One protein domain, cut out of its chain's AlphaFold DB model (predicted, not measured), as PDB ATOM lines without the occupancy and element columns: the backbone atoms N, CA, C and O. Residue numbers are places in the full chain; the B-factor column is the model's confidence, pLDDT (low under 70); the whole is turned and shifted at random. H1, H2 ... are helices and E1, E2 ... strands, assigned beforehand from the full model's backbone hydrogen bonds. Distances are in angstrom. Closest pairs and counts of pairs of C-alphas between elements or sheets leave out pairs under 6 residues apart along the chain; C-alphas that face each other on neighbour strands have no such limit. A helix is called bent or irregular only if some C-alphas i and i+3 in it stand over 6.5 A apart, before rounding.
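What this domain is: This is residues 2 to 210 of the 529 residues of the protein "Hypothetical protein" of Spirodela intermedia (UniProt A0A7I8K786). A strongly twisted four-stranded sheet forms a wall at one end of the domain, and the helical hairpin of H4 and H5 packs on one of its faces. H2 packs on H4 at its flank, H7 crosses H4 on the side away from the sheet, H6 and H3 lie farthest from the middle of the domain, and short H1 packs on H4 and grazes the sheet. The 209 printed residues include seven named helices and four strands, in the order H1 E1 E2 E3 E4 H2 H3 H4 H5 H6 H7. The sheet, E1 E2 E3 E4, is antiparallel and the class is mixed. The whole is compact, with a radius of gyration of the C-alphas of 17.3 A and spans of 47 by 45 by 32 A.

Where its parts are: The strands are E1, residues 26 to 32; E2, 35 to 45, 30.8 A long; E3, 51 to 63, 32.7 A; and E4, 66 to 73. E1 begins at C-alpha 26 (13.455, 3.524, 29.046). The helices are H1, 4 to 9; H2, 88 to 100; H3, 118 to 122; H4, 127 to 148, 32.1 A; H5, 152 to 169, 24.2 A; H6, 173 to 183; and H7, 185 to 208, 34.2 A, ending at C-alpha 208 (-1.684, -21.554, 42.244). H5 is irregular, with C-alphas 161 and 164 7.2 A apart, and has a kink of 54 degrees near residue 163.

How they stand to each other: The strands form a meander, each the antiparallel neighbour of the one before, in successive hairpins. N 29 and O 37 are 2.8 A apart, N 40 and O 56 2.8 A, and N 59 and O 69 2.8 A, within hydrogen-bond range. H4 and H5 on one face make two layers with the sheet. H5 has a height over the sheet of 7.7 A and runs across the strands, at 65 degrees to E1 on the local plane. H4, the hub, touches H5 at a shallow tilt of 17 degrees, opposite ways; C-alphas 132 and 169, the closest, are 4.3 A apart. With residues 134 to 144 alone it touches H2, closest at C-alphas 98 and 141, 5.3 A. It also touches H1 (C-alphas 5 and 131, 5.4 A), H6 (130 and 175, 6.3 A) and H7 (140 and 195, 6.6 A). H3 touches H6, C-alphas 120 and 182 being 5.7 A apart. Every O i to N i+4 pair is within range in H1, H2, H3, H6 and H7, against 17 of 18 in H4 and 11 of 14 in H5.

The domain as a whole: The C-alphas of Asn 48 and Pro 210, the two farthest apart, are 55.2 A apart. The printed part has no cut. The links H1 to E1, E4 to H2 and H2 to H3 are long. The mean pLDDT of the printed part is 82.0; 39 residues are under 70, among them 104 to 114 and 121 to 127.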
ATOM      1  N   LYS A   2      18.656  -7.271  31.044       69.25
ATOM      2  CA  LYS A   2      19.620  -6.438  31.778       69.25
ATOM      3  C   LYS A   2      19.057  -6.052  33.161       69.25
ATOM      4  O   LYS A   2      17.858  -5.794  33.268       69.25
ATOM      5  N   GLY A   3      19.891  -6.053  34.203       82.88
ATOM      6  CA  GLY A   3      19.514  -5.623  35.559       82.88
ATOM      7  C   GLY A   3      19.301  -4.109  35.638       82.88
ATOM      8  O   GLY A   3      19.837  -3.375  34.802       82.88
ATOM      9  N   VAL A   4      18.539  -3.626  36.624       90.25
ATOM     10  CA  VAL A   4      18.221  -2.187  36.742       90.25
ATOM     11  C   VAL A   4      19.489  -1.395  37.027       90.25
ATOM     12  O   VAL A   4      19.759  -0.415  36.341       90.25
ATOM     13  N   TRP A   5      20.317  -1.881  37.948       89.19
ATOM     14  CA  TRP A   5      21.623  -1.306  38.245       89.19
ATOM     15  C   TRP A   5      22.501  -1.145  36.998       89.19
ATOM     16  O   TRP A   5      23.013  -0.062  36.711       89.19
ATOM     17  N   SER A   6      22.653  -2.222  36.222       88.31
ATOM     18  CA  SER A   6      23.451  -2.191  34.990       88.31
ATOM     19  C   SER A   6      22.852  -1.273  33.923       88.31
ATOM     20  O   SER A   6      23.576  -0.702  33.121       88.31
ATOM     21  N   TRP A   7      21.525  -1.114  33.879       90.62
ATOM     22  CA  TRP A   7      20.903  -0.140  32.988       90.62
ATOM     23  C   TRP A   7      21.215   1.297  33.415       90.62
ATOM     24  O   TRP A   7      21.646   2.066  32.567       90.62
ATOM     25  N   ILE A   8      21.087   1.625  34.707       88.94
ATOM     26  CA  ILE A   8      21.380   2.969  35.233       88.94
ATOM     27  C   ILE A   8      22.851   3.344  35.022       88.94
ATOM     28  O   ILE A   8      23.148   4.460  34.612       88.94
ATOM     29  N   THR A   9      23.770   2.420  35.300       86.69
ATOM     30  CA  THR A   9      25.220   2.680  35.202       86.69
ATOM     31  C   THR A   9      25.735   2.811  33.769       86.69
ATOM     32  O   THR A   9      26.818   3.356  33.578       86.69
ATOM     33  N   ASP A  10      24.953   2.376  32.780       87.19
ATOM     34  CA  ASP A  10      25.257   2.548  31.357       87.19
ATOM     35  C   ASP A  10      24.599   3.808  30.759       87.19
ATOM     36  O   ASP A  10      24.740   4.060  29.559       87.19
ATOM     37  N   LEU A  11      23.853   4.589  31.553       86.75
ATOM     38  CA  LEU A  11      23.327   5.879  31.107       86.75
ATOM     39  C   LEU A  11      24.469   6.909  31.001       86.75
ATOM     40  O   LEU A  11      25.354   6.920  31.861       86.75
ATOM     41  N   PRO A  12      24.454   7.783  29.976       85.19
ATOM     42  CA  PRO A  12      25.406   8.886  29.876       85.19
ATOM     43  C   PRO A  12      25.176   9.916  30.989       85.19
ATOM     44  O   PRO A  12      24.165   9.867  31.697       85.19
ATOM     45  N   ASP A  13      26.090  10.877  31.120       82.12
ATOM     46  CA  ASP A  13      25.935  11.991  32.058       82.12
ATOM     47  C   ASP A  13      24.633  12.770  31.760       82.12
ATOM     48  O   ASP A  13      24.356  13.039  30.585       82.12
ATOM     49  N   PRO A  14      23.810  13.121  32.772       81.56
ATOM     50  CA  PRO A  14      22.593  13.917  32.600       81.56
ATOM     51  C   PRO A  14      22.771  15.215  31.801       81.56
ATOM     52  O   PRO A  14      21.808  15.689  31.192       81.56
ATOM     53  N   GLU A  15      23.971  15.800  31.772       80.88
ATOM     54  CA  GLU A  15      24.274  16.970  30.941       80.88
ATOM     55  C   GLU A  15      24.138  16.695  29.438       80.88
ATOM     56  O   GLU A  15      23.728  17.587  28.688       80.88
ATOM     57  N   GLU A  16      24.407  15.461  29.012       80.19
ATOM     58  CA  GLU A  16      24.394  15.009  27.616       80.19
ATOM     59  C   GLU A  16      23.008  14.526  27.154       80.19
ATOM     60  O   GLU A  16      22.842  14.065  26.021       80.19
ATOM     61  N   TRP A  17      21.996  14.581  28.027       83.19
ATOM     62  CA  TRP A  17      20.685  14.014  27.718       83.19
ATOM     63  C   TRP A  17      19.906  14.919  26.758       83.19
ATOM     64  O   TRP A  17      19.817  16.129  26.994       83.19
ATOM     65  N   PRO A  18      19.305  14.352  25.695       72.00
ATOM     66  CA  PRO A  18      18.459  15.104  24.781       72.00
ATOM     67  C   PRO A  18      17.184  15.589  25.486       72.00
ATOM     68  O   PRO A  18      16.664  14.929  26.384       72.00
ATOM     69  N   GLU A  19      16.637  16.720  25.034       64.12
ATOM     70  CA  GLU A  19      15.358  17.253  25.540       64.12
ATOM     71  C   GLU A  19      14.167  16.325  25.234       64.12
ATOM     72  O   GLU A  19      13.146  16.356  25.920       64.12
ATOM     73  N   THR A  20      14.291  15.470  24.214       61.09
ATOM     74  CA  THR A  20      13.284  14.480  23.820       61.09
ATOM     75  C   THR A  20      13.695  13.073  24.257       61.09
ATOM     76  O   THR A  20      14.821  12.631  24.036       61.09
ATOM     77  N   ALA A  21      12.767  12.349  24.891       58.41
ATOM     78  CA  ALA A  21      13.040  11.043  25.490       58.41
ATOM     79  C   ALA A  21      13.408   9.978  24.435       58.41
ATOM     80  O   ALA A  21      12.543   9.481  23.712       58.41
ATOM     81  N   ASP A  22      14.687   9.607  24.379       69.06
ATOM     82  CA  ASP A  22      15.189   8.464  23.608       69.06
ATOM     83  C   ASP A  22      14.806   7.137  24.297       69.06
ATOM     84  O   ASP A  22      14.776   7.025  25.526       69.06
ATOM     85  N   SER A  23      14.559   6.102  23.495       69.50
ATOM     86  CA  SER A  23      14.334   4.712  23.911       69.50
ATOM     87  C   SER A  23      15.384   4.174  24.892       69.50
ATOM     88  O   SER A  23      15.060   3.360  25.752       69.50
ATOM     89  N   ARG A  24      16.631   4.661  24.818       76.69
ATOM     90  CA  ARG A  24      17.732   4.275  25.722       76.69
ATOM     91  C   ARG A  24      17.492   4.676  27.184       76.69
ATOM     92  O   ARG A  24      18.000   4.009  28.084       76.69
ATOM     93  N   PHE A  25      16.667   5.697  27.422       86.62
ATOM     94  CA  PHE A  25      16.258   6.153  28.755       86.62
ATOM     95  C   PHE A  25      15.000   5.446  29.269       86.62
ATOM     96  O   PHE A  25      14.411   5.882  30.258       86.62
ATOM     97  N   ILE A  26      14.590   4.343  28.631       90.25
ATOM     98  CA  ILE A  26      13.455   3.524  29.046       90.25
ATOM     99  C   ILE A  26      13.907   2.067  29.185       90.25
ATOM    100  O   ILE A  26      14.376   1.444  28.236       90.25
ATOM    101  N   LEU A  27      13.725   1.501  30.374       91.62
ATOM    102  CA  LEU A  27      13.916   0.085  30.660       91.62
ATOM    103  C   LEU A  27      12.560  -0.575  30.887       91.62
ATOM    104  O   LEU A  27      11.872  -0.283  31.864       91.62
ATOM    105  N   GLU A  28      12.191  -1.520  30.028       91.81
ATOM    106  CA  GLU A  28      11.031  -2.370  30.289       91.81
ATOM    107  C   GLU A  28      11.325  -3.310  31.466       91.81
ATOM    108  O   GLU A  28      12.287  -4.085  31.458       91.81
ATOM    109  N   VAL A  29      10.498  -3.227  32.509       89.38
ATOM    110  CA  VAL A  29      10.659  -4.022  33.729       89.38
ATOM    111  C   VAL A  29       9.792  -5.277  33.696       89.38
ATOM    112  O   VAL A  29      10.236  -6.341  34.137       89.38
ATOM    113  N   ALA A  30       8.583  -5.144  33.154       89.06
ATOM    114  CA  ALA A  30       7.648  -6.226  32.878       89.06
ATOM    115  C   ALA A  30       6.805  -5.855  31.653       89.06
ATOM    116  O   ALA A  30       6.437  -4.692  31.503       89.06
ATOM    117  N   GLY A  31       6.448  -6.822  30.812       85.69
ATOM    118  CA  GLY A  31       5.709  -6.517  29.595       85.69
ATOM    119  C   GLY A  31       4.988  -7.699  28.972       85.69
ATOM    120  O   GLY A  31       5.256  -8.866  29.246       85.69
ATOM    121  N   SER A  32       4.022  -7.341  28.143       84.56
ATOM    122  CA  SER A  32       3.249  -8.172  27.230       84.56
ATOM    123  C   SER A  32       3.092  -7.370  25.927       84.56
ATOM    124  O   SER A  32       3.304  -6.155  25.953       84.56
ATOM    125  N   PRO A  33       2.679  -7.972  24.799       81.94
ATOM    126  CA  PRO A  33       2.671  -7.286  23.502       81.94
ATOM    127  C   PRO A  33       1.908  -5.950  23.443       81.94
ATOM    128  O   PRO A  33       2.178  -5.147  22.557       81.94
ATOM    129  N   ALA A  34       0.965  -5.700  24.359       84.44
ATOM    130  CA  ALA A  34       0.160  -4.474  24.396       84.44
ATOM    131  C   ALA A  34       0.276  -3.659  25.699       84.44
ATOM    132  O   ALA A  34      -0.249  -2.551  25.765       84.44
ATOM    133  N   LYS A  35       0.902  -4.201  26.753       90.81
ATOM    134  CA  LYS A  35       0.939  -3.591  28.094       90.81
ATOM    135  C   LYS A  35       2.315  -3.771  28.712       90.81
ATOM    136  O   LYS A  35       2.805  -4.899  28.740       90.81
ATOM    137  N   SER A  36       2.893  -2.712  29.271       91.94
ATOM    138  CA  SER A  36       4.207  -2.777  29.917       91.94
ATOM    139  C   SER A  36       4.320  -1.881  31.152       91.94
ATOM    140  O   SER A  36       3.630  -0.871  31.305       91.94
ATOM    141  N   VAL A  37       5.195  -2.293  32.063       93.00
ATOM    142  CA  VAL A  37       5.686  -1.523  33.203       93.00
ATOM    143  C   VAL A  37       7.120  -1.138  32.874       93.00
ATOM    144  O   VAL A  37       7.974  -2.011  32.710       93.00
ATOM    145  N   ALA A  38       7.387   0.159  32.774       93.06
ATOM    146  CA  ALA A  38       8.676   0.682  32.346       93.06
ATOM    147  C   ALA A  38       9.275   1.622  33.394       93.06
ATOM    148  O   ALA A  38       8.563   2.390  34.039       93.06
ATOM    149  N   LEU A  39      10.594   1.567  33.539       94.31
ATOM    150  CA  LEU A  39      11.391   2.534  34.276       94.31
ATOM    151  C   LEU A  39      11.949   3.549  33.276       94.31
ATOM    152  O   LEU A  39      12.616   3.162  32.323       94.31
ATOM    153  N   LYS A  40      11.670   4.832  33.482       93.12
ATOM    154  CA  LYS A  40      12.132   5.931  32.632       93.12
ATOM    155  C   LYS A  40      13.098   6.823  33.402       93.12
ATOM    156  O   LYS A  40      12.856   7.081  34.579       93.12
ATOM    157  N   ALA A  41      14.147   7.297  32.742       91.62
ATOM    158  CA  ALA A  41      15.050   8.319  33.259       91.62
ATOM    159  C   ALA A  41      14.822   9.651  32.529       91.62
ATOM    160  O   ALA A  41      14.680   9.677  31.307       91.62
ATOM    161  N   GLU A  42      14.766  10.750  33.277       88.81
ATOM    162  CA  GLU A  42      14.608  12.108  32.742       88.81
ATOM    163  C   GLU A  42      15.597  13.078  33.388       88.81
ATOM    164  O   GLU A  42      15.941  12.937  34.566       88.81
ATOM    165  N   ARG A  43      16.063  14.054  32.603       86.50
ATOM    166  CA  ARG A  43      16.950  15.110  33.085       86.50
ATOM    167  C   ARG A  43      16.134  16.094  33.912       86.50
ATOM    168  O   ARG A  43      15.122  16.607  33.444       86.50
ATOM    169  N   THR A  44      16.622  16.407  35.104       81.56
ATOM    170  CA  THR A  44      16.036  17.403  36.000       81.56
ATOM    171  C   THR A  44      17.120  18.380  36.450       81.56
ATOM    172  O   THR A  44      18.231  17.980  36.791       81.56
ATOM    173  N   ALA A  45      16.818  19.680  36.445       67.69
ATOM    174  CA  ALA A  45      17.749  20.697  36.930       67.69
ATOM    175  C   ALA A  45      17.782  20.708  38.469       67.69
ATOM    176  O   ALA A  45      16.737  20.814  39.113       67.69
ATOM    177  N   GLY A  46      18.975  20.602  39.060       61.62
ATOM    178  CA  GLY A  46      19.172  20.821  40.491       61.62
ATOM    179  C   GLY A  46      19.054  22.301  40.878       61.62
ATOM    180  O   GLY A  46      19.129  23.193  40.034       61.62
ATOM    181  N   SER A  47      18.929  22.581  42.178       55.75
ATOM    182  CA  SER A  47      18.873  23.949  42.727       55.75
ATOM    183  C   SER A  47      20.137  24.786  42.463       55.75
ATOM    184  O   SER A  47      20.078  26.008  42.575       55.75
ATOM    185  N   ASN A  48      21.247  24.145  42.073       55.38
ATOM    186  CA  ASN A  48      22.563  24.757  41.849       55.38
ATOM    187  C   ASN A  48      23.070  24.619  40.393       55.38
ATOM    188  O   ASN A  48      24.275  24.579  40.176       55.38
ATOM    189  N   SER A  49      22.182  24.498  39.399       58.75
ATOM    190  CA  SER A  49      22.535  24.301  37.973       58.75
ATOM    191  C   SER A  49      23.224  22.973  37.608       58.75
ATOM    192  O   SER A  49      23.482  22.748  36.430       58.75
ATOM    193  N   GLU A  50      23.451  22.065  38.562       69.88
ATOM    194  CA  GLU A  50      23.903  20.692  38.284       69.88
ATOM    195  C   GLU A  50      22.808  19.893  37.554       69.88
ATOM    196  O   GLU A  50      21.630  19.931  37.939       69.88
ATOM    197  N   ALA A  51      23.182  19.163  36.497       75.81
ATOM    198  CA  ALA A  51      22.268  18.253  35.818       75.81
ATOM    199  C   ALA A  51      22.093  16.976  36.652       75.81
ATOM    200  O   ALA A  51      23.032  16.218  36.882       75.81
ATOM    201  N   LEU A  52      20.869  16.739  37.115       85.88
ATOM    202  CA  LEU A  52      20.497  15.554  37.876       85.88
ATOM    203  C   LEU A  52      19.558  14.685  37.046       85.88
ATOM    204  O   LEU A  52      18.941  15.138  36.079       85.88
ATOM    205  N   ALA A  53      19.410  13.434  37.457       88.25
ATOM    206  CA  ALA A  53      18.425  12.536  36.887       88.25
ATOM    207  C   ALA A  53      17.295  12.252  37.870       88.25
ATOM    208  O   ALA A  53      17.499  12.121  39.079       88.25
ATOM    209  N   THR A  54      16.100  12.090  37.324       91.75
ATOM    210  CA  THR A  54      14.937  11.544  38.021       91.75
ATOM    211  C   THR A  54      14.505  10.260  37.340       91.75
ATOM    212  O   THR A  54      14.443  10.182  36.113       91.75
ATOM    213  N   PHE A  55      14.178   9.253  38.142       93.75
ATOM    214  CA  PHE A  55      13.678   7.973  37.668       93.75
ATOM    215  C   PHE A  55      12.188   7.864  37.946       93.75
ATOM    216  O   PHE A  55      11.745   8.150  39.051       93.75
ATOM    217  N   SER A  56      11.411   7.409  36.971       94.88
ATOM    218  CA  SER A  56       9.969   7.230  37.124       94.88
ATOM    219  C   SER A  56       9.519   5.842  36.692       94.88
ATOM    220  O   SER A  56      10.004   5.316  35.692       94.88
ATOM    221  N   VAL A  57       8.586   5.247  37.433       95.19
ATOM    222  CA  VAL A  57       7.917   4.003  37.029       95.19
ATOM    223  C   VAL A  57       6.604   4.362  36.353       95.19
ATOM    224  O   VAL A  57       5.748   5.010  36.959       95.19
ATOM    225  N   CYS A  58       6.429   3.904  35.118       93.50
ATOM    226  CA  CYS A  58       5.282   4.214  34.276       93.50
ATOM    227  C   CYS A  58       4.574   2.942  33.804       93.50
ATOM    228  O   CYS A  58       5.204   1.943  33.459       93.50
ATOM    229  N   LEU A  59       3.248   3.010  33.742       92.44
ATOM    230  CA  LEU A  59       2.385   2.018  33.113       92.44
ATOM    231  C   LEU A  59       2.080   2.448  31.688       92.44
ATOM    232  O   LEU A  59       1.628   3.574  31.494       92.44
ATOM    233  N   GLN A  60       2.257   1.560  30.717       90.88
ATOM    234  CA  GLN A  60       1.957   1.813  29.309       90.88
ATOM    235  C   GLN A  60       0.900   0.824  28.811       90.88
ATOM    236  O   GLN A  60       0.958  -0.366  29.126       90.88
ATOM    237  N   GLY A  61      -0.090   1.315  28.062       85.88
ATOM    238  CA  GLY A  61      -1.115   0.471  27.425       85.88
ATOM    239  C   GLY A  61      -2.192  -0.106  28.358       85.88
ATOM    240  O   GLY A  61      -3.059  -0.860  27.918       85.88
ATOM    241  N   PHE A  62      -2.190   0.253  29.645       85.38
ATOM    242  CA  PHE A  62      -3.199  -0.212  30.609       85.38
ATOM    243  C   PHE A  62      -4.524   0.555  30.547       85.38
ATOM    244  O   PHE A  62      -5.524   0.063  31.066       85.38
ATOM    245  N   HIS A  63      -4.558   1.735  29.921       82.44
ATOM    246  CA  HIS A  63      -5.778   2.524  29.781       82.44
ATOM    247  C   HIS A  63      -5.946   3.012  28.331       82.44
ATOM    248  O   HIS A  63      -5.033   3.647  27.811       82.44
ATOM    249  N   PRO A  64      -7.095   2.765  27.668       77.50
ATOM    250  CA  PRO A  64      -7.318   3.182  26.277       77.50
ATOM    251  C   PRO A  64      -7.202   4.691  26.012       77.50
ATOM    252  O   PRO A  64      -6.889   5.077  24.892       77.50
ATOM    253  N   SER A  65      -7.458   5.546  27.007       78.75
ATOM    254  CA  SER A  65      -7.424   7.012  26.867       78.75
ATOM    255  C   SER A  65      -6.128   7.657  27.359       78.75
ATOM    256  O   SER A  65      -5.852   8.805  27.013       78.75
ATOM    257  N   ILE A  66      -5.338   6.950  28.173       79.56
ATOM    258  CA  ILE A  66      -4.099   7.462  28.762       79.56
ATOM    259  C   ILE A  66      -2.965   6.530  28.325       79.56
ATOM    260  O   ILE A  66      -2.828   5.443  28.893       79.56
ATOM    261  N   PRO A  67      -2.147   6.931  27.334       78.31
ATOM    262  CA  PRO A  67      -1.132   6.052  26.755       78.31
ATOM    263  C   PRO A  67      -0.065   5.646  27.781       78.31
ATOM    264  O   PRO A  67       0.442   4.524  27.734       78.31
ATOM    265  N   SER A  68       0.232   6.531  28.741       85.75
ATOM    266  CA  SER A  68       1.160   6.278  29.842       85.75
ATOM    267  C   SER A  68       0.715   6.933  31.151       85.75
ATOM    268  O   SER A  68       0.384   8.119  31.157       85.75
ATOM    269  N   LYS A  69       0.771   6.205  32.271       90.56
ATOM    270  CA  LYS A  69       0.510   6.732  33.622       90.56
ATOM    271  C   LYS A  69       1.726   6.532  34.525       90.56
ATOM    272  O   LYS A  69       2.150   5.398  34.724       90.56
ATOM    273  N   THR A  70       2.236   7.605  35.120       92.81
ATOM    274  CA  THR A  70       3.316   7.541  36.116       92.81
ATOM    275  C   THR A  70       2.774   7.080  37.471       92.81
ATOM    276  O   THR A  70       1.762   7.598  37.943       92.81
ATOM    277  N   LEU A  71       3.430   6.098  38.091       92.12
ATOM    278  CA  LEU A  71       3.096   5.576  39.424       92.12
ATOM    279  C   LEU A  71       4.033   6.078  40.518       92.12
ATOM    280  O   LEU A  71       3.630   6.188  41.671       92.12
ATOM    281  N   TRP A  72       5.292   6.328  40.170       95.56
ATOM    282  CA  TRP A  72       6.327   6.698  41.124       95.56
ATOM    283  C   TRP A  72       7.399   7.531  40.443       95.56
ATOM    284  O   TRP A  72       7.672   7.317  39.262       95.56
ATOM    285  N   VAL A  73       8.001   8.449  41.199       95.00
ATOM    286  CA  VAL A  73       9.107   9.308  40.770       95.00
ATOM    287  C   VAL A  73      10.131   9.381  41.903       95.00
ATOM    288  O   VAL A  73       9.761   9.553  43.065       95.00
ATOM    289  N   SER A  74      11.410   9.235  41.571       94.69
ATOM    290  CA  SER A  74      12.516   9.389  42.509       94.69
ATOM    291  C   SER A  74      12.795  10.857  42.811       94.69
ATOM    292  O   SER A  74      12.492  11.751  42.020       94.69
ATOM    293  N   ASN A  75      13.486  11.105  43.916       91.44
ATOM    294  CA  ASN A  75      14.158  12.377  44.124       91.44
ATOM    295  C   ASN A  75      15.252  12.573  43.054       91.44
ATOM    296  O   ASN A  75      15.791  11.578  42.547       91.44
ATOM    297  N   PRO A  76      15.601  13.829  42.721       88.88
ATOM    298  CA  PRO A  76      16.734  14.118  41.852       88.88
ATOM    299  C   PRO A  76      18.014  13.497  42.415       88.88
ATOM    300  O   PRO A  76      18.319  13.655  43.601       88.88
ATOM    301  N   CYS A  77      18.753  12.777  41.578       85.94
ATOM    302  CA  CYS A  77      19.968  12.080  41.978       85.94
ATOM    303  C   CYS A  77      21.115  12.332  40.988       85.94
ATOM    304  O   CYS A  77      20.878  12.440  39.780       85.94
ATOM    305  N   PRO A  78      22.357  12.448  41.485       80.56
ATOM    306  CA  PRO A  78      23.519  12.622  40.629       80.56
ATOM    307  C   PRO A  78      23.895  11.282  39.987       80.56
ATOM    308  O   PRO A  78      24.158  10.296  40.679       80.56
ATOM    309  N   ILE A  79      23.958  11.241  38.658       76.31
ATOM    310  CA  ILE A  79      24.512  10.099  37.924       76.31
ATOM    311  C   ILE A  79      25.953  10.462  37.569       76.31
ATOM    312  O   ILE A  79      26.189  11.190  36.617       76.31
ATOM    313  N   SER A  80      26.919   9.984  38.355       65.25
ATOM    314  CA  SER A  80      28.344  10.120  38.025       65.25
ATOM    315  C   SER A  80      28.857   8.857  37.335       65.25
ATOM    316  O   SER A  80      28.505   7.752  37.760       65.25
ATOM    317  N   SER A  81      29.806   8.997  36.412       55.31
ATOM    318  CA  SER A  81      30.529   7.880  35.778       55.31
ATOM    319  C   SER A  81      31.257   6.944  36.768       55.31
ATOM    320  O   SER A  81      31.496   5.780  36.448       55.31
ATOM    321  N   ASP A  82      31.526   7.391  38.005       56.97
ATOM    322  CA  ASP A  82      32.133   6.570  39.070       56.97
ATOM    323  C   ASP A  82      31.122   5.648  39.809       56.97
ATOM    324  O   ASP A  82      31.460   4.859  40.694       56.97
ATOM    325  N   GLY A  83      29.845   5.702  39.402       57.75
ATOM    326  CA  GLY A  83      28.816   4.661  39.524       57.75
ATOM    327  C   GLY A  83      28.297   4.271  40.915       57.75
ATOM    328  O   GLY A  83      27.175   3.790  40.998       57.75
ATOM    329  N   ARG A  84      29.054   4.440  42.009       59.53
ATOM    330  CA  ARG A  84      28.688   3.884  43.334       59.53
ATOM    331  C   ARG A  84      28.092   4.914  44.287       59.53
ATOM    332  O   ARG A  84      27.027   4.687  44.850       59.53
ATOM    333  N   TYR A  85      28.766   6.050  44.455       64.62
ATOM    334  CA  TYR A  85      28.363   7.065  45.432       64.62
ATOM    335  C   TYR A  85      27.211   7.947  44.937       64.62
ATOM    336  O   TYR A  85      26.400   8.391  45.746       64.62
ATOM    337  N   GLY A  86      27.081   8.141  43.619       73.38
ATOM    338  CA  GLY A  86      26.000   8.945  43.035       73.38
ATOM    339  C   GLY A  86      24.600   8.350  43.236       73.38
ATOM    340  O   GLY A  86      23.635   9.080  43.440       73.38
ATOM    341  N   LEU A  87      24.489   7.017  43.288       81.25
ATOM    342  CA  LEU A  87      23.209   6.306  43.428       81.25
ATOM    343  C   LEU A  87      22.793   6.056  44.886       81.25
ATOM    344  O   LEU A  87      21.719   5.507  45.138       81.25
ATOM    345  N   TYR A  88      23.601   6.513  45.848       81.94
ATOM    346  CA  TYR A  88      23.275   6.483  47.274       81.94
ATOM    347  C   TYR A  88      21.890   7.074  47.594       81.94
ATOM    348  O   TYR A  88      21.112   6.397  48.273       81.94
ATOM    349  N   PRO A  89      21.530   8.289  47.118       86.56
ATOM    350  CA  PRO A  89      20.257   8.910  47.479       86.56
ATOM    351  C   PRO A  89      19.063   8.106  46.964       86.56
ATOM    352  O   PRO A  89      18.061   7.970  47.665       86.56
ATOM    353  N   LEU A  90      19.197   7.526  45.768       90.38
ATOM    354  CA  LEU A  90      18.177   6.681  45.162       90.38
ATOM    355  C   LEU A  90      17.985   5.389  45.961       90.38
ATOM    356  O   LEU A  90      16.856   5.049  46.303       90.38
ATOM    357  N   LEU A  91      19.072   4.691  46.309       90.50
ATOM    358  CA  LEU A  91      18.975   3.473  47.115       90.50
ATOM    359  C   LEU A  91      18.362   3.763  48.488       90.50
ATOM    360  O   LEU A  91      17.473   3.034  48.925       90.50
ATOM    361  N   LEU A  92      18.797   4.838  49.150       89.06
ATOM    362  CA  LEU A  92      18.255   5.253  50.441       89.06
ATOM    363  C   LEU A  92      16.745   5.512  50.361       89.06
ATOM    364  O   LEU A  92      16.004   5.003  51.202       89.06
ATOM    365  N   GLN A  93      16.293   6.248  49.340       92.62
ATOM    366  CA  GLN A  93      14.870   6.491  49.108       92.62
ATOM    367  C   GLN A  93      14.108   5.174  48.924       92.62
ATOM    368  O   GLN A  93      13.098   4.950  49.589       92.62
ATOM    369  N   LEU A  94      14.602   4.277  48.065       94.31
ATOM    370  CA  LEU A  94      13.949   2.993  47.813       94.31
ATOM    371  C   LEU A  94      13.837   2.156  49.097       94.31
ATOM    372  O   LEU A  94      12.762   1.640  49.389       94.31
ATOM    373  N   VAL A  95      14.910   2.058  49.890       92.38
ATOM    374  CA  VAL A  95      14.914   1.325  51.167       92.38
ATOM    375  C   VAL A  95      13.898   1.913  52.151       92.38
ATOM    376  O   VAL A  95      13.108   1.170  52.736       92.38
ATOM    377  N   GLN A  96      13.886   3.239  52.319       90.06
ATOM    378  CA  GLN A  96      12.951   3.922  53.216       90.06
ATOM    379  C   GLN A  96      11.498   3.684  52.800       90.06
ATOM    380  O   GLN A  96      10.657   3.371  53.642       90.06
ATOM    381  N   GLU A  97      11.204   3.773  51.504       91.75
ATOM    382  CA  GLU A  97       9.859   3.546  50.985       91.75
ATOM    383  C   GLU A  97       9.424   2.079  51.119       91.75
ATOM    384  O   GLU A  97       8.280   1.817  51.492       91.75
ATOM    385  N   VAL A  98      10.326   1.116  50.890       92.00
ATOM    386  CA  VAL A  98      10.069  -0.318  51.123       92.00
ATOM    387  C   VAL A  98       9.705  -0.572  52.584       92.00
ATOM    388  O   VAL A  98       8.736  -1.269  52.877       92.00
ATOM    389  N   ILE A  99      10.450   0.027  53.508       88.44
ATOM    390  CA  ILE A  99      10.265  -0.184  54.943       88.44
ATOM    391  C   ILE A  99       9.035   0.550  55.476       88.44
ATOM    392  O   ILE A  99       8.324   0.004  56.315       88.44
ATOM    393  N   SER A 100       8.709   1.728  54.941       86.69
ATOM    394  CA  SER A 100       7.478   2.449  55.301       86.69
ATOM    395  C   SER A 100       6.200   1.640  55.041       86.69
ATOM    396  O   SER A 100       5.170   1.889  55.660       86.69
ATOM    397  N   ARG A 101       6.273   0.651  54.140       85.25
ATOM    398  CA  ARG A 101       5.176  -0.259  53.790       85.25
ATOM    399  C   ARG A 101       5.313  -1.643  54.417       85.25
ATOM    400  O   ARG A 101       4.484  -2.515  54.161       85.25
ATOM    401  N   ALA A 102       6.348  -1.868  55.225       84.81
ATOM    402  CA  ALA A 102       6.573  -3.150  55.863       84.81
ATOM    403  C   ALA A 102       5.399  -3.515  56.786       84.81
ATOM    404  O   ALA A 102       4.947  -2.683  57.578       84.81
ATOM    405  N   PRO A 103       4.933  -4.773  56.760       83.38
ATOM    406  CA  PRO A 103       3.957  -5.232  57.729       83.38
ATOM    407  C   PRO A 103       4.497  -5.112  59.159       83.38
ATOM    408  O   PRO A 103       5.538  -5.686  59.488       83.38
ATOM    409  N   SER A 104       3.774  -4.419  60.034       67.94
ATOM    410  CA  SER A 104       4.076  -4.347  61.465       67.94
ATOM    411  C   SER A 104       2.850  -4.770  62.276       67.94
ATOM    412  O   SER A 104       1.715  -4.421  61.965       67.94
ATOM    413  N   SER A 105       3.070  -5.605  63.293       51.25
ATOM    414  CA  SER A 105       2.047  -5.988  64.266       51.25
ATOM    415  C   SER A 105       2.301  -5.169  65.532       51.25
ATOM    416  O   SER A 105       3.310  -5.386  66.201       51.25
ATOM    417  N   GLY A 106       1.418  -4.211  65.827       47.50
ATOM    418  CA  GLY A 106       1.450  -3.387  67.044       47.50
ATOM    419  C   GLY A 106       2.036  -1.975  66.883       47.50
ATOM    420  O   GLY A 106       2.600  -1.632  65.849       47.50
ATOM    421  N   ALA A 107       1.890  -1.176  67.951       37.34
ATOM    422  CA  ALA A 107       2.096   0.278  68.102       37.34
ATOM    423  C   ALA A 107       3.470   0.880  67.712       37.34
ATOM    424  O   ALA A 107       3.738   2.042  68.000       37.34
ATOM    425  N   ALA A 108       4.328   0.135  67.016       42.00
ATOM    426  CA  ALA A 108       5.523   0.654  66.351       42.00
ATOM    427  C   ALA A 108       5.197   1.360  65.015       42.00
ATOM    428  O   ALA A 108       6.079   1.541  64.182       42.00
ATOM    429  N   ALA A 109       3.950   1.809  64.828       44.06
ATOM    430  CA  ALA A 109       3.536   2.762  63.795       44.06
ATOM    431  C   ALA A 109       4.055   4.192  64.089       44.06
ATOM    432  O   ALA A 109       3.374   5.185  63.845       44.06
ATOM    433  N   GLY A 110       5.244   4.292  64.685       52.94
ATOM    434  CA  GLY A 110       5.972   5.542  64.832       52.94
ATOM    435  C   GLY A 110       6.705   5.890  63.540       52.94
ATOM    436  O   GLY A 110       6.829   5.068  62.630       52.94
ATOM    437  N   VAL A 111       7.216   7.119  63.473       55.28
ATOM    438  CA  VAL A 111       8.119   7.550  62.399       55.28
ATOM    439  C   VAL A 111       9.263   6.531  62.303       55.28
ATOM    440  O   VAL A 111       9.891   6.263  63.333       55.28
ATOM    441  N   PRO A 112       9.533   5.946  61.119       58.31
ATOM    442  CA  PRO A 112      10.644   5.018  60.970       58.31
ATOM    443  C   PRO A 112      11.930   5.698  61.467       58.31
ATOM    444  O   PRO A 112      12.114   6.894  61.206       58.31
ATOM    445  N   PRO A 113      12.796   4.989  62.219       63.50
ATOM    446  CA  PRO A 113      14.032   5.564  62.755       63.50
ATOM    447  C   PRO A 113      14.845   6.217  61.631       63.50
ATOM    448  O   PRO A 113      14.637   5.906  60.476       63.50
ATOM    449  N   LYS A 114      15.771   7.146  61.884       69.00
ATOM    450  CA  LYS A 114      16.568   7.713  60.776       69.00
ATOM    451  C   LYS A 114      17.587   6.671  60.296       69.00
ATOM    452  O   LYS A 114      18.420   6.241  61.090       69.00
ATOM    453  N   LEU A 115      17.536   6.260  59.025       71.56
ATOM    454  CA  LEU A 115      18.537   5.355  58.444       71.56
ATOM    455  C   LEU A 115      19.768   6.165  58.061       71.56
ATOM    456  O   LEU A 115      19.663   7.079  57.243       71.56
ATOM    457  N   ASP A 116      20.924   5.807  58.609       70.75
ATOM    458  CA  ASP A 116      22.204   6.313  58.124       70.75
ATOM    459  C   ASP A 116      22.963   5.197  57.406       70.75
ATOM    460  O   ASP A 116      23.679   4.402  58.012       70.75
ATOM    461  N   LEU A 117      22.807   5.146  56.082       70.88
ATOM    462  CA  LEU A 117      23.504   4.163  55.257       70.88
ATOM    463  C   LEU A 117      24.995   4.466  55.072       70.88
ATOM    464  O   LEU A 117      25.684   3.653  54.470       70.88
ATOM    465  N   ARG A 118      25.543   5.584  55.567       70.94
ATOM    466  CA  ARG A 118      26.953   5.942  55.304       70.94
ATOM    467  C   ARG A 118      27.930   4.828  55.688       70.94
ATOM    468  O   ARG A 118      28.855   4.565  54.929       70.94
ATOM    469  N   ARG A 119      27.678   4.130  56.803       68.69
ATOM    470  CA  ARG A 119      28.503   2.998  57.271       68.69
ATOM    471  C   ARG A 119      28.521   1.821  56.295       68.69
ATOM    472  O   ARG A 119      29.581   1.258  56.051       68.69
ATOM    473  N   PHE A 120      27.371   1.519  55.697       73.62
ATOM    474  CA  PHE A 120      27.216   0.453  54.710       73.62
ATOM    475  C   PHE A 120      28.012   0.733  53.424       73.62
ATOM    476  O   PHE A 120      28.599  -0.169  52.837       73.62
ATOM    477  N   PHE A 121      28.089   1.996  52.997       67.31
ATOM    478  CA  PHE A 121      28.807   2.361  51.771       67.31
ATOM    479  C   PHE A 121      30.325   2.473  51.946       67.31
ATOM    480  O   PHE A 121      31.053   2.355  50.965       67.31
ATOM    481  N   THR A 122      30.819   2.687  53.169       62.03
ATOM    482  CA  THR A 122      32.265   2.773  53.428       62.03
ATOM    483  C   THR A 122      32.973   1.418  53.508       62.03
ATOM    484  O   THR A 122      34.197   1.388  53.417       62.03
ATOM    485  N   SER A 123      32.244   0.311  53.688       59.16
ATOM    486  CA  SER A 123      32.830  -1.005  53.990       59.16
ATOM    487  C   SER A 123      32.929  -1.972  52.800       59.16
ATOM    488  O   SER A 123      33.637  -2.970  52.907       59.16
ATOM    489  N   TRP A 124      32.266  -1.712  51.666       59.38
ATOM    490  CA  TRP A 124      32.022  -2.751  50.652       59.38
ATOM    491  C   TRP A 124      32.805  -2.584  49.332       59.38
ATOM    492  O   TRP A 124      32.816  -1.506  48.734       59.38
ATOM    493  N   SER A 125      33.423  -3.667  48.825       56.56
ATOM    494  CA  SER A 125      34.299  -3.639  47.632       56.56
ATOM    495  C   SER A 125      33.819  -4.413  46.374       56.56
ATOM    496  O   SER A 125      34.129  -3.933  45.272       56.56
ATOM    497  N   PRO A 126      33.008  -5.498  46.433       60.91
ATOM    498  CA  PRO A 126      32.473  -6.166  45.231       60.91
ATOM    499  C   PRO A 126      31.341  -5.419  44.499       60.91
ATOM    500  O   PRO A 126      30.268  -5.165  45.048       60.91
ATOM    501  N   ARG A 127      31.538  -5.132  43.203       66.38
ATOM    502  CA  ARG A 127      30.574  -4.398  42.351       66.38
ATOM    503  C   ARG A 127      29.353  -5.240  41.920       66.38
ATOM    504  O   ARG A 127      28.312  -4.660  41.632       66.38
ATOM    505  N   SER A 128      29.471  -6.571  41.862       76.56
ATOM    506  CA  SER A 128      28.423  -7.480  41.356       76.56
ATOM    507  C   SER A 128      27.306  -7.743  42.369       76.56
ATOM    508  O   SER A 128      26.147  -7.502  42.053       76.56
ATOM    509  N   GLU A 129      27.622  -8.155  43.600       84.31
ATOM    510  CA  GLU A 129      26.602  -8.380  44.643       84.31
ATOM    511  C   GLU A 129      25.825  -7.103  44.980       84.31
ATOM    512  O   GLU A 129      24.634  -7.153  45.281       84.31
ATOM    513  N   PHE A 130      26.477  -5.940  44.877       86.56
ATOM    514  CA  PHE A 130      25.798  -4.664  45.064       86.56
ATOM    515  C   PHE A 130      24.727  -4.429  43.991       86.56
ATOM    516  O   PHE A 130      23.645  -3.938  44.304       86.56
ATOM    517  N   ALA A 131      24.993  -4.812  42.738       88.44
ATOM    518  CA  ALA A 131      24.009  -4.731  41.662       88.44
ATOM    519  C   ALA A 131      22.783  -5.607  41.961       88.44
ATOM    520  O   ALA A 131      21.651  -5.150  41.812       88.44
ATOM    521  N   HIS A 132      23.011  -6.833  42.442       91.25
ATOM    522  CA  HIS A 132      21.948  -7.747  42.862       91.25
ATOM    523  C   HIS A 132      21.138  -7.181  44.037       91.25
ATOM    524  O   HIS A 132      19.909  -7.204  44.001       91.25
ATOM    525  N   PHE A 133      21.806  -6.591  45.033       92.00
ATOM    526  CA  PHE A 133      21.144  -5.931  46.159       92.00
ATOM    527  C   PHE A 133      20.302  -4.728  45.718       92.00
ATOM    528  O   PHE A 133      19.147  -4.599  46.121       92.00
ATOM    529  N   PHE A 134      20.845  -3.862  44.858       92.25
ATOM    530  CA  PHE A 134      20.115  -2.717  44.322       92.25
ATOM    531  C   PHE A 134      18.865  -3.170  43.556       92.25
ATOM    532  O   PHE A 134      17.768  -2.663  43.801       92.25
ATOM    533  N   ASP A 135      19.013  -4.162  42.673       92.94
ATOM    534  CA  ASP A 135      17.901  -4.744  41.922       92.94
ATOM    535  C   ASP A 135      16.856  -5.363  42.867       92.94
ATOM    536  O   ASP A 135      15.658  -5.170  42.656       92.94
ATOM    537  N   LEU A 136      17.273  -6.025  43.952       94.44
ATOM    538  CA  LEU A 136      16.366  -6.582  44.957       94.44
ATOM    539  C   LEU A 136      15.549  -5.496  45.667       94.44
ATOM    540  O   LEU A 136      14.333  -5.642  45.832       94.44
ATOM    541  N   VAL A 137      16.198  -4.411  46.092       95.06
ATOM    542  CA  VAL A 137      15.528  -3.285  46.755       95.06
ATOM    543  C   VAL A 137      14.555  -2.608  45.788       95.06
ATOM    544  O   VAL A 137      13.407  -2.345  46.153       95.06
ATOM    545  N   PHE A 138      14.966  -2.396  44.535       95.25
ATOM    546  CA  PHE A 138      14.091  -1.853  43.498       95.25
ATOM    547  C   PHE A 138      12.882  -2.760  43.233       95.25
ATOM    548  O   PHE A 138      11.747  -2.282  43.219       95.25
ATOM    549  N   LEU A 139      13.087  -4.072  43.078       94.19
ATOM    550  CA  LEU A 139      12.002  -5.042  42.893       94.19
ATOM    551  C   LEU A 139      11.054  -5.067  44.094       94.19
ATOM    552  O   LEU A 139       9.840  -5.141  43.909       94.19
ATOM    553  N   SER A 140      11.585  -4.948  45.312       94.31
ATOM    554  CA  SER A 140      10.784  -4.843  46.538       94.31
ATOM    555  C   SER A 140       9.923  -3.583  46.539       94.31
ATOM    556  O   SER A 140       8.751  -3.626  46.916       94.31
ATOM    557  N   ARG A 141      10.461  -2.453  46.066       94.44
ATOM    558  CA  ARG A 141       9.684  -1.219  45.939       94.44
ATOM    559  C   ARG A 141       8.606  -1.332  44.867       94.44
ATOM    560  O   ARG A 141       7.458  -0.944  45.102       94.44
ATOM    561  N   LEU A 142       8.972  -1.872  43.708       93.88
ATOM    562  CA  LEU A 142       8.071  -2.068  42.583       93.88
ATOM    563  C   LEU A 142       6.938  -3.033  42.931       93.88
ATOM    564  O   LEU A 142       5.795  -2.790  42.560       93.88
ATOM    565  N   PHE A 143       7.223  -4.070  43.716       92.94
ATOM    566  CA  PHE A 143       6.206  -4.951  44.270       92.94
ATOM    567  C   PHE A 143       5.119  -4.176  45.016       92.94
ATOM    568  O   PHE A 143       3.941  -4.388  44.745       92.94
ATOM    569  N   TRP A 144       5.486  -3.245  45.900       91.75
ATOM    570  CA  TRP A 144       4.502  -2.443  46.627       91.75
ATOM    571  C   TRP A 144       3.705  -1.502  45.720       91.75
ATOM    572  O   TRP A 144       2.504  -1.348  45.930       91.75
ATOM    573  N   LEU A 145       4.338  -0.916  44.696       91.81
ATOM    574  CA  LEU A 145       3.624  -0.119  43.687       91.81
ATOM    575  C   LEU A 145       2.581  -0.976  42.962       91.81
ATOM    576  O   LEU A 145       1.419  -0.595  42.850       91.81
ATOM    577  N   CYS A 146       2.988  -2.161  42.511       90.06
ATOM    578  CA  CYS A 146       2.134  -3.073  41.766       90.06
ATOM    579  C   CYS A 146       1.013  -3.669  42.637       90.06
ATOM    580  O   CYS A 146      -0.107  -3.843  42.165       90.06
ATOM    581  N   ALA A 147       1.295  -3.965  43.907       86.00
ATOM    582  CA  ALA A 147       0.349  -4.603  44.818       86.00
ATOM    583  C   ALA A 147      -0.661  -3.630  45.447       86.00
ATOM    584  O   ALA A 147      -1.773  -4.051  45.760       86.00
ATOM    585  N   CYS A 148      -0.284  -2.365  45.660       84.25
ATOM    586  CA  CYS A 148      -1.102  -1.404  46.410       84.25
ATOM    587  C   CYS A 148      -1.534  -0.181  45.597       84.25
ATOM    588  O   CYS A 148      -2.618   0.340  45.835       84.25
ATOM    589  N   ASP A 149      -0.713   0.275  44.651       85.44
ATOM    590  CA  ASP A 149      -0.892   1.585  44.008       85.44
ATOM    591  C   ASP A 149      -1.301   1.467  42.524       85.44
ATOM    592  O   ASP A 149      -1.407   2.469  41.809       85.44
ATOM    593  N   SER A 150      -1.534   0.243  42.034       86.50
ATOM    594  CA  SER A 150      -1.817  -0.042  40.625       86.50
ATOM    595  C   SER A 150      -3.044  -0.950  40.432       86.50
ATOM    596  O   SER A 150      -3.419  -1.680  41.351       86.50
ATOM    597  N   PRO A 151      -3.691  -0.935  39.246       86.25
ATOM    598  CA  PRO A 151      -4.752  -1.887  38.913       86.25
ATOM    599  C   PRO A 151      -4.296  -3.350  39.032       86.25
ATOM    600  O   PRO A 151      -3.160  -3.678  38.699       86.25
ATOM    601  N   ALA A 152      -5.206  -4.256  39.405       84.81
ATOM    602  CA  ALA A 152      -4.884  -5.670  39.641       84.81
ATOM    603  C   ALA A 152      -4.198  -6.374  38.448       84.81
ATOM    604  O   ALA A 152      -3.328  -7.224  38.642       84.81
ATOM    605  N   GLU A 153      -4.543  -5.989  37.216       86.31
ATOM    606  CA  GLU A 153      -3.923  -6.509  35.989       86.31
ATOM    607  C   GLU A 153      -2.418  -6.208  35.899       86.31
ATOM    608  O   GLU A 153      -1.652  -7.034  35.403       86.31
ATOM    609  N   VAL A 154      -1.985  -5.040  36.390       86.81
ATOM    610  CA  VAL A 154      -0.566  -4.652  36.450       86.81
ATOM    611  C   VAL A 154       0.167  -5.558  37.424       86.81
ATOM    612  O   VAL A 154       1.232  -6.079  37.097       86.81
ATOM    613  N   GLY A 155      -0.424  -5.778  38.604       86.06
ATOM    614  CA  GLY A 155       0.098  -6.706  39.599       86.06
ATOM    615  C   GLY A 155       0.327  -8.085  38.993       86.06
ATOM    616  O   GLY A 155       1.439  -8.603  39.052       86.06
ATOM    617  N   TYR A 156      -0.691  -8.645  38.338       83.94
ATOM    618  CA  TYR A 156      -0.591  -9.945  37.673       83.94
ATOM    619  C   TYR A 156       0.549 -10.002  36.642       83.94
ATOM    620  O   TYR A 156       1.377 -10.913  36.708       83.94
ATOM    621  N   LEU A 157       0.642  -9.008  35.749       87.19
ATOM    622  CA  LEU A 157       1.721  -8.921  34.757       87.19
ATOM    623  C   LEU A 157       3.105  -8.874  35.425       87.19
ATOM    624  O   LEU A 157       4.021  -9.600  35.037       87.19
ATOM    625  N   PHE A 158       3.252  -8.035  36.451       87.00
ATOM    626  CA  PHE A 158       4.499  -7.891  37.191       87.00
ATOM    627  C   PHE A 158       4.919  -9.201  37.863       87.00
ATOM    628  O   PHE A 158       6.072  -9.609  37.737       87.00
ATOM    629  N   PHE A 159       3.999  -9.897  38.535       83.12
ATOM    630  CA  PHE A 159       4.320 -11.149  39.224       83.12
ATOM    631  C   PHE A 159       4.771 -12.260  38.272       83.12
ATOM    632  O   PHE A 159       5.658 -13.037  38.631       83.12
ATOM    633  N   GLN A 160       4.214 -12.318  37.059       81.44
ATOM    634  CA  GLN A 160       4.675 -13.254  36.033       81.44
ATOM    635  C   GLN A 160       6.111 -12.953  35.587       81.44
ATOM    636  O   GLN A 160       6.934 -13.865  35.506       81.44
ATOM    637  N   ALA A 161       6.434 -11.679  35.349       83.62
ATOM    638  CA  ALA A 161       7.744 -11.257  34.848       83.62
ATOM    639  C   ALA A 161       8.847 -11.215  35.928       83.62
ATOM    640  O   ALA A 161      10.028 -11.391  35.626       83.62
ATOM    641  N   MET A 162       8.490 -10.986  37.195       83.75
ATOM    642  CA  MET A 162       9.449 -10.757  38.282       83.75
ATOM    643  C   MET A 162      10.206 -12.024  38.705       83.75
ATOM    644  O   MET A 162      11.331 -11.908  39.184       83.75
ATOM    645  N   ASN A 163       9.627 -13.221  38.547       80.19
ATOM    646  CA  ASN A 163      10.156 -14.448  39.156       80.19
ATOM    647  C   ASN A 163      11.650 -14.671  38.885       80.19
ATOM    648  O   ASN A 163      12.418 -14.769  39.836       80.19
ATOM    649  N   ALA A 164      12.074 -14.685  37.618       80.31
ATOM    650  CA  ALA A 164      13.477 -14.915  37.263       80.31
ATOM    651  C   ALA A 164      14.413 -13.809  37.790       80.31
ATOM    652  O   ALA A 164      15.528 -14.091  38.220       80.31
ATOM    653  N   ARG A 165      13.945 -12.553  37.803       84.75
ATOM    654  CA  ARG A 165      14.726 -11.397  38.274       84.75
ATOM    655  C   ARG A 165      14.894 -11.401  39.787       84.75
ATOM    656  O   ARG A 165      15.944 -11.024  40.292       84.75
ATOM    657  N   LEU A 166      13.866 -11.823  40.517       87.25
ATOM    658  CA  LEU A 166      13.936 -11.939  41.965       87.25
ATOM    659  C   LEU A 166      14.890 -13.063  42.377       87.25
ATOM    660  O   LEU A 166      15.669 -12.868  43.299       87.25
ATOM    661  N   GLU A 167      14.898 -14.196  41.664       84.31
ATOM    662  CA  GLU A 167      15.876 -15.267  41.914       84.31
ATOM    663  C   GLU A 167      17.314 -14.779  41.737       84.31
ATOM    664  O   GLU A 167      18.131 -14.999  42.625       84.31
ATOM    665  N   SER A 168      17.611 -14.058  40.650       85.81
ATOM    666  CA  SER A 168      18.949 -13.498  40.444       85.81
ATOM    667  C   SER A 168      19.299 -12.396  41.445       85.81
ATOM    668  O   SER A 168      20.464 -12.216  41.759       85.81
ATOM    669  N   SER A 169      18.325 -11.627  41.935       88.88
ATOM    670  CA  SER A 169      18.588 -10.508  42.859       88.88
ATOM    671  C   SER A 169      18.806 -10.963  44.306       88.88
ATOM    672  O   SER A 169      19.370 -10.223  45.104       88.88
ATOM    673  N   LEU A 170      18.382 -12.180  44.659       88.06
ATOM    674  CA  LEU A 170      18.640 -12.773  45.977       88.06
ATOM    675  C   LEU A 170      20.106 -13.209  46.164       88.06
ATOM    676  O   LEU A 170      20.507 -13.490  47.291       88.06
ATOM    677  N   ASP A 171      20.908 -13.221  45.096       86.56
ATOM    678  CA  ASP A 171      22.343 -13.522  45.125       86.56
ATOM    679  C   ASP A 171      23.176 -12.295  45.555       86.56
ATOM    680  O   ASP A 171      24.007 -11.762  44.824       86.56
ATOM    681  N   CYS A 172      22.870 -11.773  46.743       89.81
ATOM    682  CA  CYS A 172      23.540 -10.618  47.351       89.81
ATOM    683  C   CYS A 172      23.773 -10.828  48.852       89.81
ATOM    684  O   CYS A 172      23.556  -9.923  49.660       89.81
ATOM    685  N   ARG A 173      24.132 -12.055  49.247       87.94
ATOM    686  CA  ARG A 173      24.132 -12.480  50.653       87.94
ATOM    687  C   ARG A 173      25.035 -11.618  51.530       87.94
ATOM    688  O   ARG A 173      24.594 -11.201  52.600       87.94
ATOM    689  N   GLU A 174      26.254 -11.339  51.083       87.25
ATOM    690  CA  GLU A 174      27.226 -10.601  51.887       87.25
ATOM    691  C   GLU A 174      26.857  -9.116  51.964       87.25
ATOM    692  O   GLU A 174      26.841  -8.532  53.047       87.25
ATOM    693  N   VAL A 175      26.425  -8.523  50.843       89.31
ATOM    694  CA  VAL A 175      25.903  -7.144  50.828       89.31
ATOM    695  C   VAL A 175      24.684  -7.005  51.732       89.31
ATOM    696  O   VAL A 175      24.582  -6.052  52.501       89.31
ATOM    697  N   MET A 176      23.749  -7.954  51.664       90.81
ATOM    698  CA  MET A 176      22.565  -7.946  52.515       90.81
ATOM    699  C   MET A 176      22.954  -8.084  53.988       90.81
ATOM    700  O   MET A 176      22.425  -7.349  54.817       90.81
ATOM    701  N   ARG A 177      23.899  -8.966  54.330       90.62
ATOM    702  CA  ARG A 177      24.429  -9.104  55.695       90.62
ATOM    703  C   ARG A 177      24.987  -7.777  56.216       90.62
ATOM    704  O   ARG A 177      24.550  -7.318  57.270       90.62
ATOM    705  N   GLU A 178      25.873  -7.129  55.466       88.81
ATOM    706  CA  GLU A 178      26.467  -5.838  55.846       88.81
ATOM    707  C   GLU A 178      25.424  -4.719  55.967       88.81
ATOM    708  O   GLU A 178      25.481  -3.897  56.887       88.81
ATOM    709  N   PHE A 179      24.433  -4.702  55.072       89.38
ATOM    710  CA  PHE A 179      23.312  -3.768  55.132       89.38
ATOM    711  C   PHE A 179      22.512  -3.927  56.431       89.38
ATOM    712  O   PHE A 179      22.240  -2.934  57.109       89.38
ATOM    713  N   LEU A 180      22.163  -5.160  56.809       90.44
ATOM    714  CA  LEU A 180      21.364  -5.427  58.009       90.44
ATOM    715  C   LEU A 180      22.161  -5.144  59.290       90.44
ATOM    716  O   LEU A 180      21.634  -4.515  60.211       90.44
ATOM    717  N   LEU A 181      23.449  -5.507  59.315       87.94
ATOM    718  CA  LEU A 181      24.362  -5.157  60.408       87.94
ATOM    719  C   LEU A 181      24.495  -3.637  60.581       87.94
ATOM    720  O   LEU A 181      24.499  -3.141  61.708       87.94
ATOM    721  N   SER A 182      24.552  -2.890  59.473       86.00
ATOM    722  CA  SER A 182      24.673  -1.429  59.483       86.00
ATOM    723  C   SER A 182      23.373  -0.713  59.858       86.00
ATOM    724  O   SER A 182      23.417   0.333  60.507       86.00
ATOM    725  N   GLY A 183      22.221  -1.246  59.437       80.19
ATOM    726  CA  GLY A 183      20.906  -0.638  59.659       80.19
ATOM    727  C   GLY A 183      20.412  -0.754  61.101       80.19
ATOM    728  O   GLY A 183      19.700   0.126  61.579       80.19
ATOM    729  N   GLY A 184      20.815  -1.803  61.820       84.50
ATOM    730  CA  GLY A 184      20.354  -2.072  63.180       84.50
ATOM    731  C   GLY A 184      19.032  -2.848  63.233       84.50
ATOM    732  O   GLY A 184      18.361  -3.069  62.226       84.50
ATOM    733  N   VAL A 185      18.665  -3.289  64.440       84.88
ATOM    734  CA  VAL A 185      17.640  -4.331  64.656       84.88
ATOM    735  C   VAL A 185      16.246  -3.925  64.170       84.88
ATOM    736  O   VAL A 185      15.550  -4.746  63.573       84.88
ATOM    737  N   ASP A 186      15.839  -2.673  64.392       84.75
ATOM    738  CA  ASP A 186      14.502  -2.203  64.003       84.75
ATOM    739  C   ASP A 186      14.348  -2.145  62.478       84.75
ATOM    740  O   ASP A 186      13.350  -2.600  61.916       84.75
ATOM    741  N   TRP A 187      15.375  -1.632  61.796       85.50
ATOM    742  CA  TRP A 187      15.417  -1.544  60.342       85.50
ATOM    743  C   TRP A 187      15.487  -2.915  59.685       85.50
ATOM    744  O   TRP A 187      14.746  -3.177  58.737       85.50
ATOM    745  N   GLU A 188      16.333  -3.796  60.215       91.19
ATOM    746  CA  GLU A 188      16.415  -5.183  59.779       91.19
ATOM    747  C   GLU A 188      15.048  -5.863  59.866       91.19
ATOM    748  O   GLU A 188      14.598  -6.449  58.883       91.19
ATOM    749  N   MET A 189      14.350  -5.736  60.998       90.25
ATOM    750  CA  MET A 189      13.030  -6.342  61.174       90.25
ATOM    751  C   MET A 189      12.046  -5.865  60.101       90.25
ATOM    752  O   MET A 189      11.387  -6.682  59.457       90.25
ATOM    753  N   LEU A 190      11.932  -4.552  59.895       90.69
ATOM    754  CA  LEU A 190      10.977  -4.002  58.935       90.69
ATOM    755  C   LEU A 190      11.341  -4.373  57.492       90.69
ATOM    756  O   LEU A 190      10.474  -4.802  56.726       90.69
ATOM    757  N   PHE A 191      12.621  -4.279  57.126       92.81
ATOM    758  CA  PHE A 191      13.083  -4.664  55.796       92.81
ATOM    759  C   PHE A 191      12.796  -6.142  55.521       92.81
ATOM    760  O   PHE A 191      12.177  -6.476  54.507       92.81
ATOM    761  N   MET A 192      13.155  -7.022  56.461       94.25
ATOM    762  CA  MET A 192      12.951  -8.462  56.318       94.25
ATOM    763  C   MET A 192      11.472  -8.849  56.325       94.25
ATOM    764  O   MET A 192      11.101  -9.797  55.641       94.25
ATOM    765  N   ARG A 193      10.588  -8.119  57.018       92.69
ATOM    766  CA  ARG A 193       9.130  -8.335  56.922       92.69
ATOM    767  C   ARG A 193       8.550  -7.896  55.585       92.69
ATOM    768  O   ARG A 193       7.687  -8.589  55.046       92.69
ATOM    769  N   SER A 194       9.018  -6.777  55.036       92.75
ATOM    770  CA  SER A 194       8.626  -6.342  53.692       92.75
ATOM    771  C   SER A 194       9.061  -7.363  52.635       92.75
ATOM    772  O   SER A 194       8.237  -7.837  51.849       92.75
ATOM    773  N   LEU A 195      10.337  -7.766  52.662       93.62
ATOM    774  CA  LEU A 195      10.873  -8.798  51.773       93.62
ATOM    775  C   LEU A 195      10.148 -10.137  51.970       93.62
ATOM    776  O   LEU A 195       9.768 -10.795  51.003       93.62
ATOM    777  N   GLY A 196       9.878 -10.508  53.220       93.19
ATOM    778  CA  GLY A 196       9.122 -11.700  53.574       93.19
ATOM    779  C   GLY A 196       7.721 -11.734  52.975       93.19
ATOM    780  O   GLY A 196       7.279 -12.778  52.499       93.19
ATOM    781  N   TYR A 197       7.027 -10.593  52.945       91.94
ATOM    782  CA  TYR A 197       5.683 -10.495  52.370       91.94
ATOM    783  C   TYR A 197       5.705 -10.649  50.847       91.94
ATOM    784  O   TYR A 197       4.896 -11.400  50.298       91.94
ATOM    785  N   LEU A 198       6.672 -10.019  50.176       91.75
ATOM    786  CA  LEU A 198       6.933 -10.232  48.750       91.75
ATOM    787  C   LEU A 198       7.168 -11.723  48.448       91.75
ATOM    788  O   LEU A 198       6.533 -12.295  47.557       91.75
ATOM    789  N   LEU A 199       8.047 -12.371  49.214       91.56
ATOM    790  CA  LEU A 199       8.381 -13.781  49.030       91.56
ATOM    791  C   LEU A 199       7.192 -14.704  49.337       91.56
ATOM    792  O   LEU A 199       6.953 -15.650  48.589       91.56
ATOM    793  N   ALA A 200       6.392 -14.400  50.363       90.69
ATOM    794  CA  ALA A 200       5.160 -15.125  50.663       90.69
ATOM    795  C   ALA A 200       4.162 -15.050  49.497       90.69
ATOM    796  O   ALA A 200       3.661 -16.081  49.050       90.69
ATOM    797  N   LYS A 201       3.917 -13.851  48.944       87.94
ATOM    798  CA  LYS A 201       3.043 -13.669  47.770       87.94
ATOM    799  C   LYS A 201       3.537 -14.457  46.566       87.94
ATOM    800  O   LYS A 201       2.743 -15.126  45.909       87.94
ATOM    801  N   ARG A 202       4.843 -14.420  46.303       86.31
ATOM    802  CA  ARG A 202       5.461 -15.219  45.243       86.31
ATOM    803  C   ARG A 202       5.211 -16.712  45.445       86.31
ATOM    804  O   ARG A 202       4.817 -17.385  44.495       86.31
ATOM    805  N   SER A 203       5.422 -17.228  46.654       86.62
ATOM    806  CA  SER A 203       5.181 -18.640  46.964       86.62
ATOM    807  C   SER A 203       3.714 -19.029  46.758       86.62
ATOM    808  O   SER A 203       3.454 -20.068  46.160       86.62
ATOM    809  N   ILE A 204       2.760 -18.174  47.150       86.38
ATOM    810  CA  ILE A 204       1.322 -18.416  46.932       86.38
ATOM    811  C   ILE A 204       1.015 -18.506  45.434       86.38
ATOM    812  O   ILE A 204       0.357 -19.440  44.988       86.38
ATOM    813  N   LEU A 205       1.515 -17.559  44.636       81.88
ATOM    814  CA  LEU A 205       1.284 -17.551  43.189       81.88
ATOM    815  C   LEU A 205       1.907 -18.764  42.488       81.88
ATOM    816  O   LEU A 205       1.340 -19.267  41.517       81.88
ATOM    817  N   ARG A 206       3.042 -19.264  42.992       79.62
ATOM    818  CA  ARG A 206       3.649 -20.509  42.506       79.62
ATOM    819  C   ARG A 206       2.790 -21.734  42.814       79.62
ATOM    820  O   ARG A 206       2.686 -22.586  41.944       79.62
ATOM    821  N   GLU A 207       2.176 -21.818  43.994       77.75
ATOM    822  CA  GLU A 207       1.270 -22.928  44.338       77.75
ATOM    823  C   GLU A 207      -0.043 -22.898  43.531       77.75
ATOM    824  O   GLU A 207      -0.637 -23.946  43.299       77.75
ATOM    825  N   LEU A 208      -0.487 -21.717  43.082       74.69
ATOM    826  CA  LEU A 208      -1.684 -21.554  42.244       74.69
ATOM    827  C   LEU A 208      -1.432 -21.787  40.747       74.69
ATOM    828  O   LEU A 208      -2.378 -21.995  39.989       74.69
ATOM    829  N   SER A 209      -0.177 -21.703  40.306       67.69
ATOM    830  CA  SER A 209       0.189 -21.941  38.910       67.69
ATOM    831  C   SER A 209       0.181 -23.447  38.618       67.69
ATOM    832  O   SER A 209       0.538 -24.229  39.501       67.69
ATOM    833  N   PRO A 210      -0.199 -23.887  37.402       60.31
ATOM    834  CA  PRO A 210      -0.154 -25.302  37.056       60.31
ATOM    835  C   PRO A 210       1.270 -25.839  37.264       60.31
ATOM    836  O   PRO A 210       2.234 -25.122  36.962       60.31
TER     837      PRO A 210